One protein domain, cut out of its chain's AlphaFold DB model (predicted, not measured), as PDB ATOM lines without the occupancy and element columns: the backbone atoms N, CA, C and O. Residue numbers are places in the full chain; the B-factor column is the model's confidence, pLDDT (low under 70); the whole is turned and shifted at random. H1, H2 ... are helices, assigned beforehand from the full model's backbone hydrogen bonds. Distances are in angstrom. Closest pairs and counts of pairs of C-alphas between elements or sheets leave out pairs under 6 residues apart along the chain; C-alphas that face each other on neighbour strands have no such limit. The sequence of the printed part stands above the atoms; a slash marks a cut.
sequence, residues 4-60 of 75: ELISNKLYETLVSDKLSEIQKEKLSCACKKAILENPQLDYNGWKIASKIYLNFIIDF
ATOM      1  N   GLU A   4     -19.759  40.251 -47.112       93.69
ATOM      2  CA  GLU A   4     -19.697  38.900 -47.663       93.69
ATOM      3  C   GLU A   4     -19.246  37.921 -46.578       93.69
ATOM      4  O   GLU A   4     -19.971  36.977 -46.261       93.69
ATOM      5  N   LEU A   5     -18.128  38.221 -45.908       96.56
ATOM      6  CA  LEU A   5     -17.607  37.402 -44.812       96.56
ATOM      7  C   LEU A   5     -18.621  37.232 -43.670       96.56
ATOM      8  O   LEU A   5     -18.827  36.124 -43.170       96.56
ATOM      9  N   ILE A   6     -19.263  38.324 -43.245       96.31
ATOM     10  CA  ILE A   6     -20.228  38.288 -42.139       96.31
ATOM     11  C   ILE A   6     -21.480  37.505 -42.549       96.31
ATOM     12  O   ILE A   6     -21.956  36.677 -41.773       96.31
ATOM     13  N   SER A   7     -21.993  37.729 -43.762       96.19
ATOM     14  CA  SER A   7     -23.178  37.036 -44.274       96.19
ATOM     15  C   SER A   7     -22.954  35.531 -44.430       96.19
ATOM     16  O   SER A   7     -23.824  34.761 -44.029       96.19
ATOM     17  N   ASN A   8     -21.773  35.103 -44.887       97.75
ATOM     18  CA  ASN A   8     -21.406  33.687 -44.968       97.75
ATOM     19  C   ASN A   8     -21.361  33.047 -43.580       97.75
ATOM     20  O   ASN A   8     -21.952  31.993 -43.362       97.75
ATOM     21  N   LYS A   9     -20.769  33.735 -42.596       98.06
ATOM     22  CA  LYS A   9     -20.747  33.253 -41.209       98.06
ATOM     23  C   LYS A   9     -22.148  33.161 -40.595       98.06
ATOM     24  O   LYS A   9     -22.422  32.263 -39.798       98.06
ATOM     25  N   LEU A  10     -23.036  34.105 -40.909       98.00
ATOM     26  CA  LEU A  10     -24.443  34.051 -40.493       98.00
ATOM     27  C   LEU A  10     -25.158  32.859 -41.133       98.00
ATOM     28  O   LEU A  10     -25.836  32.116 -40.423       98.00
ATOM     29  N   TYR A  11     -24.953  32.649 -42.434       97.94
ATOM     30  CA  TYR A  11     -25.511  31.529 -43.180       97.94
ATOM     31  C   TYR A  11     -25.066  30.186 -42.592       97.94
ATOM     32  O   TYR A  11     -25.918  29.394 -42.200       97.94
ATOM     33  N   GLU A  12     -23.762  29.965 -42.415       97.94
ATOM     34  CA  GLU A  12     -23.203  28.743 -41.812       97.94
ATOM     35  C   GLU A  12     -23.762  28.462 -40.410       97.94
ATOM     36  O   GLU A  12     -23.946  27.313 -40.020       97.94
ATOM     37  N   THR A  13     -24.067  29.515 -39.649       97.50
ATOM     38  CA  THR A  13     -24.621  29.394 -38.293       97.50
ATOM     39  C   THR A  13     -26.097  28.979 -38.286       97.50
ATOM     40  O   THR A  13     -26.581  28.457 -37.279       97.50
ATOM     41  N   LEU A  14     -26.840  29.281 -39.352       97.12
ATOM     42  CA  LEU A  14     -28.300  29.142 -39.404       97.12
ATOM     43  C   LEU A  14     -28.775  28.051 -40.364       97.12
ATOM     44  O   LEU A  14     -29.897  27.564 -40.210       97.12
ATOM     45  N   VAL A  15     -27.956  27.683 -41.348       97.19
ATOM     46  CA  VAL A  15     -28.284  26.650 -42.326       97.19
ATOM     47  C   VAL A  15     -28.479  25.300 -41.635       97.19
ATOM     48  O   VAL A  15     -27.824  24.968 -40.649       97.19
ATOM     49  N   SER A  16     -29.417  24.512 -42.151       95.56
ATOM     50  CA  SER A  16     -29.730  23.177 -41.654       95.56
ATOM     51  C   SER A  16     -29.985  22.236 -42.825       95.56
ATOM     52  O   SER A  16     -30.571  22.644 -43.828       95.56
ATOM     53  N   ASP A  17     -29.635  20.960 -42.659       93.81
ATOM     54  CA  ASP A  17     -29.922  19.893 -43.633       93.81
ATOM     55  C   ASP A  17     -31.423  19.667 -43.863       93.81
ATOM     56  O   ASP A  17     -31.820  19.013 -44.822       93.81
ATOM     57  N   LYS A  18     -32.274  20.221 -42.992       94.38
ATOM     58  CA  LYS A  18     -33.734  20.178 -43.131       94.38
ATOM     59  C   LYS A  18     -34.277  21.185 -44.149       94.38
ATOM     60  O   LYS A  18     -35.448  21.090 -44.503       94.38
ATOM     61  N   LEU A  19     -33.469  22.159 -44.572       93.06
ATOM     62  CA  LEU A  19     -33.866  23.151 -45.567       93.06
ATOM     63  C   LEU A  19     -33.724  22.571 -46.975       93.06
ATOM     64  O   LEU A  19     -32.724  21.919 -47.281       93.06
ATOM     65  N   SER A  20     -34.687  22.858 -47.848       93.88
ATOM     66  CA  SER A  20     -34.530  22.589 -49.280       93.88
ATOM     67  C   SER A  20     -33.458  23.493 -49.896       93.88
ATOM     68  O   SER A  20     -33.132  24.545 -49.343       93.88
ATOM     69  N   GLU A  21     -32.937  23.130 -51.070       91.88
ATOM     70  CA  GLU A  21     -31.947  23.960 -51.778       91.88
ATOM     71  C   GLU A  21     -32.460  25.388 -52.027       91.88
ATOM     72  O   GLU A  21     -31.760  26.357 -51.749       91.88
ATOM     73  N   ILE A  22     -33.739  25.539 -52.390       89.88
ATOM     74  CA  ILE A  22     -34.376  26.854 -52.563       89.88
ATOM     75  C   ILE A  22     -34.398  27.641 -51.242       89.88
ATOM     76  O   ILE A  22     -34.135  28.843 -51.218       89.88
ATOM     77  N   GLN A  23     -34.706  26.991 -50.117       91.06
ATOM     78  CA  GLN A  23     -34.707  27.657 -48.810       91.06
ATOM     79  C   GLN A  23     -33.293  28.058 -48.372       91.06
ATOM     80  O   GLN A  23     -33.127  29.116 -47.764       91.06
ATOM     81  N   LYS A  24     -32.271  27.259 -48.707       94.38
ATOM     82  CA  LYS A  24     -30.858  27.591 -48.473       94.38
ATOM     83  C   LYS A  24     -30.432  28.815 -49.285       94.38
ATOM     84  O   LYS A  24     -29.857  29.746 -48.721       94.38
ATOM     85  N   GLU A  25     -30.786  28.877 -50.565       91.88
ATOM     86  CA  GLU A  25     -30.542  30.055 -51.408       91.88
ATOM     87  C   GLU A  25     -31.218  31.309 -50.834       91.88
ATOM     88  O   GLU A  25     -30.582  32.356 -50.673       91.88
ATOM     89  N   LYS A  26     -32.490  31.193 -50.426       91.25
ATOM     90  CA  LYS A  26     -33.224  32.290 -49.777       91.25
ATOM     91  C   LYS A  26     -32.578  32.724 -48.461       91.25
ATOM     92  O   LYS A  26     -32.502  33.924 -48.197       91.25
ATOM     93  N   LEU A  27     -32.084  31.785 -47.653       94.88
ATOM     94  CA  LEU A  27     -31.390  32.084 -46.399       94.88
ATOM     95  C   LEU A  27     -30.073  32.832 -46.644       94.88
ATOM     96  O   LEU A  27     -29.775  33.785 -45.921       94.88
ATOM     97  N   SER A  28     -29.310  32.448 -47.669       94.81
ATOM     98  CA  SER A  28     -28.083  33.155 -48.060       94.81
ATOM     99  C   SER A  28     -28.375  34.625 -48.391       94.81
ATOM    100  O   SER A  28     -27.768  35.540 -47.822       94.81
ATOM    101  N   CYS A  29     -29.401  34.874 -49.210       92.62
ATOM    102  CA  CYS A  29     -29.877  36.226 -49.503       92.62
ATOM    103  C   CYS A  29     -30.362  36.963 -48.243       92.62
ATOM    104  O   CYS A  29     -30.018  38.129 -48.035       92.62
ATOM    105  N   ALA A  30     -31.121  36.293 -47.374       94.00
ATOM    106  CA  ALA A  30     -31.638  36.877 -46.141       94.00
ATOM    107  C   ALA A  30     -30.528  37.338 -45.184       94.00
ATOM    108  O   ALA A  30     -30.651  38.408 -44.587       94.00
ATOM    109  N   CYS A  31     -29.424  36.592 -45.080       96.50
ATOM    110  CA  CYS A  31     -28.273  36.983 -44.261       96.50
ATOM    111  C   CYS A  31     -27.639  38.291 -44.760       96.50
ATOM    112  O   CYS A  31     -27.303  39.165 -43.960       96.50
ATOM    113  N   LYS A  32     -27.531  38.470 -46.084       95.12
ATOM    114  CA  LYS A  32     -27.047  39.726 -46.685       95.12
ATOM    115  C   LYS A  32     -28.023  40.879 -46.437       95.12
ATOM    116  O   LYS A  32     -27.600  41.959 -46.023       95.12
ATOM    117  N   LYS A  33     -29.330  40.644 -46.618       92.94
ATOM    118  CA  LYS A  33     -30.373  41.653 -46.350       92.94
ATOM    119  C   LYS A  33     -30.387  42.092 -44.887       92.94
ATOM    120  O   LYS A  33     -30.455  43.287 -44.627       92.94
ATOM    121  N   ALA A  34     -30.239  41.164 -43.942       95.25
ATOM    122  CA  ALA A  34     -30.203  41.477 -42.516       95.25
ATOM    123  C   ALA A  34     -29.117  42.508 -42.162       95.25
ATOM    124  O   ALA A  34     -29.380  43.407 -41.362       95.25
ATOM    125  N   ILE A  35     -27.935  42.413 -42.782       95.94
ATOM    126  CA  ILE A  35     -26.832  43.367 -42.590       95.94
ATOM    127  C   ILE A  35     -27.154  44.710 -43.254       95.94
ATOM    128  O   ILE A  35     -27.030  45.756 -42.620       95.94
ATOM    129  N   LEU A  36     -27.578  44.680 -44.522       93.62
ATOM    130  CA  LEU A  36     -27.838  45.883 -45.321       93.62
ATOM    131  C   LEU A  36     -28.997  46.727 -44.778       93.62
ATOM    132  O   LEU A  36     -28.921  47.952 -44.797       93.62
ATOM    133  N   GLU A  37     -30.055  46.083 -44.289       93.12
ATOM    134  CA  GLU A  37     -31.229  46.759 -43.729       93.12
ATOM    135  C   GLU A  37     -30.994  47.237 -42.288       93.12
ATOM    136  O   GLU A  37     -31.706  48.117 -41.809       93.12
ATOM    137  N   ASN A  38     -29.986  46.691 -41.596       94.62
ATOM    138  CA  ASN A  38     -29.706  47.001 -40.194       94.62
ATOM    139  C   ASN A  38     -28.213  47.283 -39.938       94.62
ATOM    140  O   ASN A  38     -27.612  46.637 -39.074       94.62
ATOM    141  N   PRO A  39     -27.579  48.238 -40.644       95.19
ATOM    142  CA  PRO A  39     -26.127  48.451 -40.588       95.19
ATOM    143  C   PRO A  39     -25.601  48.871 -39.206       95.19
ATOM    144  O   PRO A  39     -24.402  48.794 -38.956       95.19
ATOM    145  N   GLN A  40     -26.482  49.326 -38.315       95.12
ATOM    146  CA  GLN A  40     -26.176  49.753 -36.950       95.12
ATOM    147  C   GLN A  40     -26.089  48.606 -35.933       95.12
ATOM    148  O   GLN A  40     -25.692  48.843 -34.792       95.12
ATOM    149  N   LEU A  41     -26.541  47.400 -36.292       94.44
ATOM    150  CA  LEU A  41     -26.511  46.250 -35.388       94.44
ATOM    151  C   LEU A  41     -25.118  45.619 -35.335       94.44
ATOM    152  O   LEU A  41     -24.270  45.848 -36.191       94.44
ATOM    153  N   ASP A  42     -24.899  44.801 -34.311       96.88
ATOM    154  CA  ASP A  42     -23.746  43.916 -34.234       96.88
ATOM    155  C   ASP A  42     -24.071  42.531 -34.826       96.88
ATOM    156  O   ASP A  42     -25.178  42.255 -35.301       96.88
ATOM    157  N   TYR A  43     -23.097  41.621 -34.759       96.69
ATOM    158  CA  TYR A  43     -23.254  40.255 -35.255       96.69
ATOM    159  C   TYR A  43     -24.455  39.517 -34.640       96.69
ATOM    160  O   TYR A  43     -25.161  38.794 -35.346       96.69
ATOM    161  N   ASN A  44     -24.717  39.700 -33.343       97.69
ATOM    162  CA  ASN A  44     -25.839  39.041 -32.677       97.69
ATOM    163  C   ASN A  44     -27.178  39.617 -33.146       97.69
ATOM    164  O   ASN A  44     -28.116  38.853 -33.393       97.69
ATOM    165  N   GLY A  45     -27.259  40.934 -33.338       98.06
ATOM    166  CA  GLY A  45     -28.422  41.586 -33.932       98.06
ATOM    167  C   GLY A  45     -28.704  41.088 -35.352       98.06
ATOM    168  O   GLY A  45     -29.835  40.696 -35.651       98.06
ATOM    169  N   TRP A  46     -27.683  40.996 -36.209       98.00
ATOM    170  CA  TRP A  46     -27.844  40.440 -37.559       98.00
ATOM    171  C   TRP A  46     -28.224  38.961 -37.556       98.00
ATOM    172  O   TRP A  46     -29.011  38.532 -38.400       98.00
ATOM    173  N   LYS A  47     -27.729  38.178 -36.591       98.25
ATOM    174  CA  LYS A  47     -28.135  36.780 -36.406       98.25
ATOM    175  C   LYS A  47     -29.616  36.662 -36.059       98.25
ATOM    176  O   LYS A  47     -30.296  35.801 -36.616       98.25
ATOM    177  N   ILE A  48     -30.128  37.527 -35.186       98.00
ATOM    178  CA  ILE A  48     -31.557  37.568 -34.849       98.00
ATOM    179  C   ILE A  48     -32.381  37.956 -36.082       98.00
ATOM    180  O   ILE A  48     -33.324  37.242 -36.419       98.00
ATOM    181  N   ALA A  49     -32.001  39.019 -36.796       96.62
ATOM    182  CA  ALA A  49     -32.692  39.449 -38.014       96.62
ATOM    183  C   ALA A  49     -32.704  38.351 -39.098       96.62
ATOM    184  O   ALA A  49     -33.750  38.044 -39.666       96.62
ATOM    185  N   SER A  50     -31.570  37.683 -39.318       96.94
ATOM    186  CA  SER A  50     -31.459  36.549 -40.249       96.94
ATOM    187  C   SER A  50     -32.354  35.377 -39.835       96.94
ATOM    188  O   SER A  50     -32.996  34.757 -40.681       96.94
ATOM    189  N   LYS A  51     -32.461  35.097 -38.530       96.81
ATOM    190  CA  LYS A  51     -33.353  34.056 -37.999       96.81
ATOM    191  C   LYS A  51     -34.834  34.399 -38.189       96.81
ATOM    192  O   LYS A  51     -35.629  33.501 -38.443       96.81
ATOM    193  N   ILE A  52     -35.206  35.678 -38.107       95.25
ATOM    194  CA  ILE A  52     -36.571  36.127 -38.411       95.25
ATOM    195  C   ILE A  52     -36.905  35.813 -39.873       95.25
ATOM    196  O   ILE A  52     -37.916  35.165 -40.128       95.25
ATOM    197  N   TYR A  53     -36.039  36.181 -40.824       94.25
ATOM    198  CA  TYR A  53     -36.247  35.811 -42.229       94.25
ATOM    199  C   TYR A  53     -36.294  34.299 -42.443       94.25
ATOM    200  O   TYR A  53     -37.129  33.833 -43.211       94.25
ATOM    201  N   LEU A  54     -35.434  33.530 -41.766       95.38
ATOM    202  CA  LEU A  54     -35.454  32.069 -41.851       95.38
ATOM    203  C   LEU A  54     -36.819  31.498 -41.451       95.38
ATOM    204  O   LEU A  54     -37.346  30.649 -42.163       95.38
ATOM    205  N   ASN A  55     -37.416  31.992 -40.366       95.06
ATOM    206  CA  ASN A  55     -38.757  31.567 -39.967       95.06
ATOM    207  C   ASN A  55     -39.788  31.880 -41.066       95.06
ATOM    208  O   ASN A  55     -40.553  30.999 -41.437       95.06
ATOM    209  N   PHE A  56     -39.744  33.073 -41.673       92.44
ATOM    210  CA  PHE A  56     -40.618  33.401 -42.809       92.44
ATOM    211  C   PHE A  56     -40.406  32.479 -44.019       92.44
ATOM    212  O   PHE A  56     -41.375  32.090 -44.657       92.44
ATOM    213  N   ILE A  57     -39.160  32.115 -44.336       92.06
ATOM    214  CA  ILE A  57     -38.835  31.191 -45.437       92.06
ATOM    215  C   ILE A  57     -39.393  29.783 -45.167       92.06
ATOM    216  O   ILE A  57     -39.791  29.088 -46.103       92.06
ATOM    217  N   ILE A  58     -39.385  29.345 -43.907       92.19
ATOM    218  CA  ILE A  58     -39.906  28.034 -43.502       92.19
ATOM    219  C   ILE A  58     -41.435  28.039 -43.529       92.19
ATOM    220  O   ILE A  58     -42.030  27.135 -44.111       92.19
ATOM    221  N   ASP A  59     -42.056  29.060 -42.937       92.56
ATOM    222  CA  ASP A  59     -43.512  29.153 -42.797       92.56
ATOM    223  C   ASP A  59     -44.202  29.496 -44.129       92.56
ATOM    224  O   ASP A  59     -45.337  29.087 -44.373       92.56
ATOM    225  N   PHE A  60     -43.507  30.220 -45.014       88.25
ATOM    226  CA  PHE A  60     -44.014  30.681 -46.306       88.25
ATOM    227  C   PHE A  60     -42.982  30.403 -47.414       88.25
ATOM    228  O   PHE A  60     -42.338  31.326 -47.910       88.25
TER     229      PHE A  60
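This is residues 4 to 60 of the 75 residues of an uncharacterized protein of Flavobacterium dankookense (UniProt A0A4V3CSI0). Two long helices, H2 and H3, fold back on each other as a helical hairpin, and a shorter helix, H1, packs across one side of this pair. The three centres make a triangle, and the helices cross at steep tilts instead of running side by side. The printed part has 57 residues with three named helices, in the order H1, H2, H3, and no named strand, and its class is all helix. It is compact, with a radius of gyration of the C-alphas of 10.3 A and spans of 30 by 21 by 14 A.

H2, residues 21 to 37, measures 24.2 A from first to last C-alpha, beginning at C-alpha 21 (-31.947, 23.960, -51.778). H3, residues 43 to 59, measures 24.3 A and ends at C-alpha 59 (-43.512, 29.153, -42.797). H1, residues 4 to 14, measures 15.4 A and begins at C-alpha 4 (-19.697, 38.900, -47.663).

H2 and H3 touch and run opposite ways at a steep tilt of 40 degrees; their closest C-alphas, those of Cys 31 and Ser 50, are 5.1 A apart. H1 touches H2, opposite ways at a steep tilt of 53 degrees, with the C-alphas of Ser 7 and Cys 31 closest at 5.1 A. H1 also touches H3, the same way at a steep tilt of 57 degrees; the closest C-alphas, those of Leu 10 and Lys 47, are 6.1 A apart. The helix packing is mostly crossed, with 0 of these 3 pairs at a shallow tilt. In H1 and H3 every O i to N i+4 pair is within hydrogen-bond range; in H2, 12 of 13 are.

The two farthest C-alphas, those of Lys 18 and Gln 40, are 31.1 A apart. The printed part has no cut. The link from H1 to H2 is short, with 6 residues, and that from H2 to H3 is tight, with 5. The mean pLDDT of the printed part is 95.0, and no printed residue is under 70.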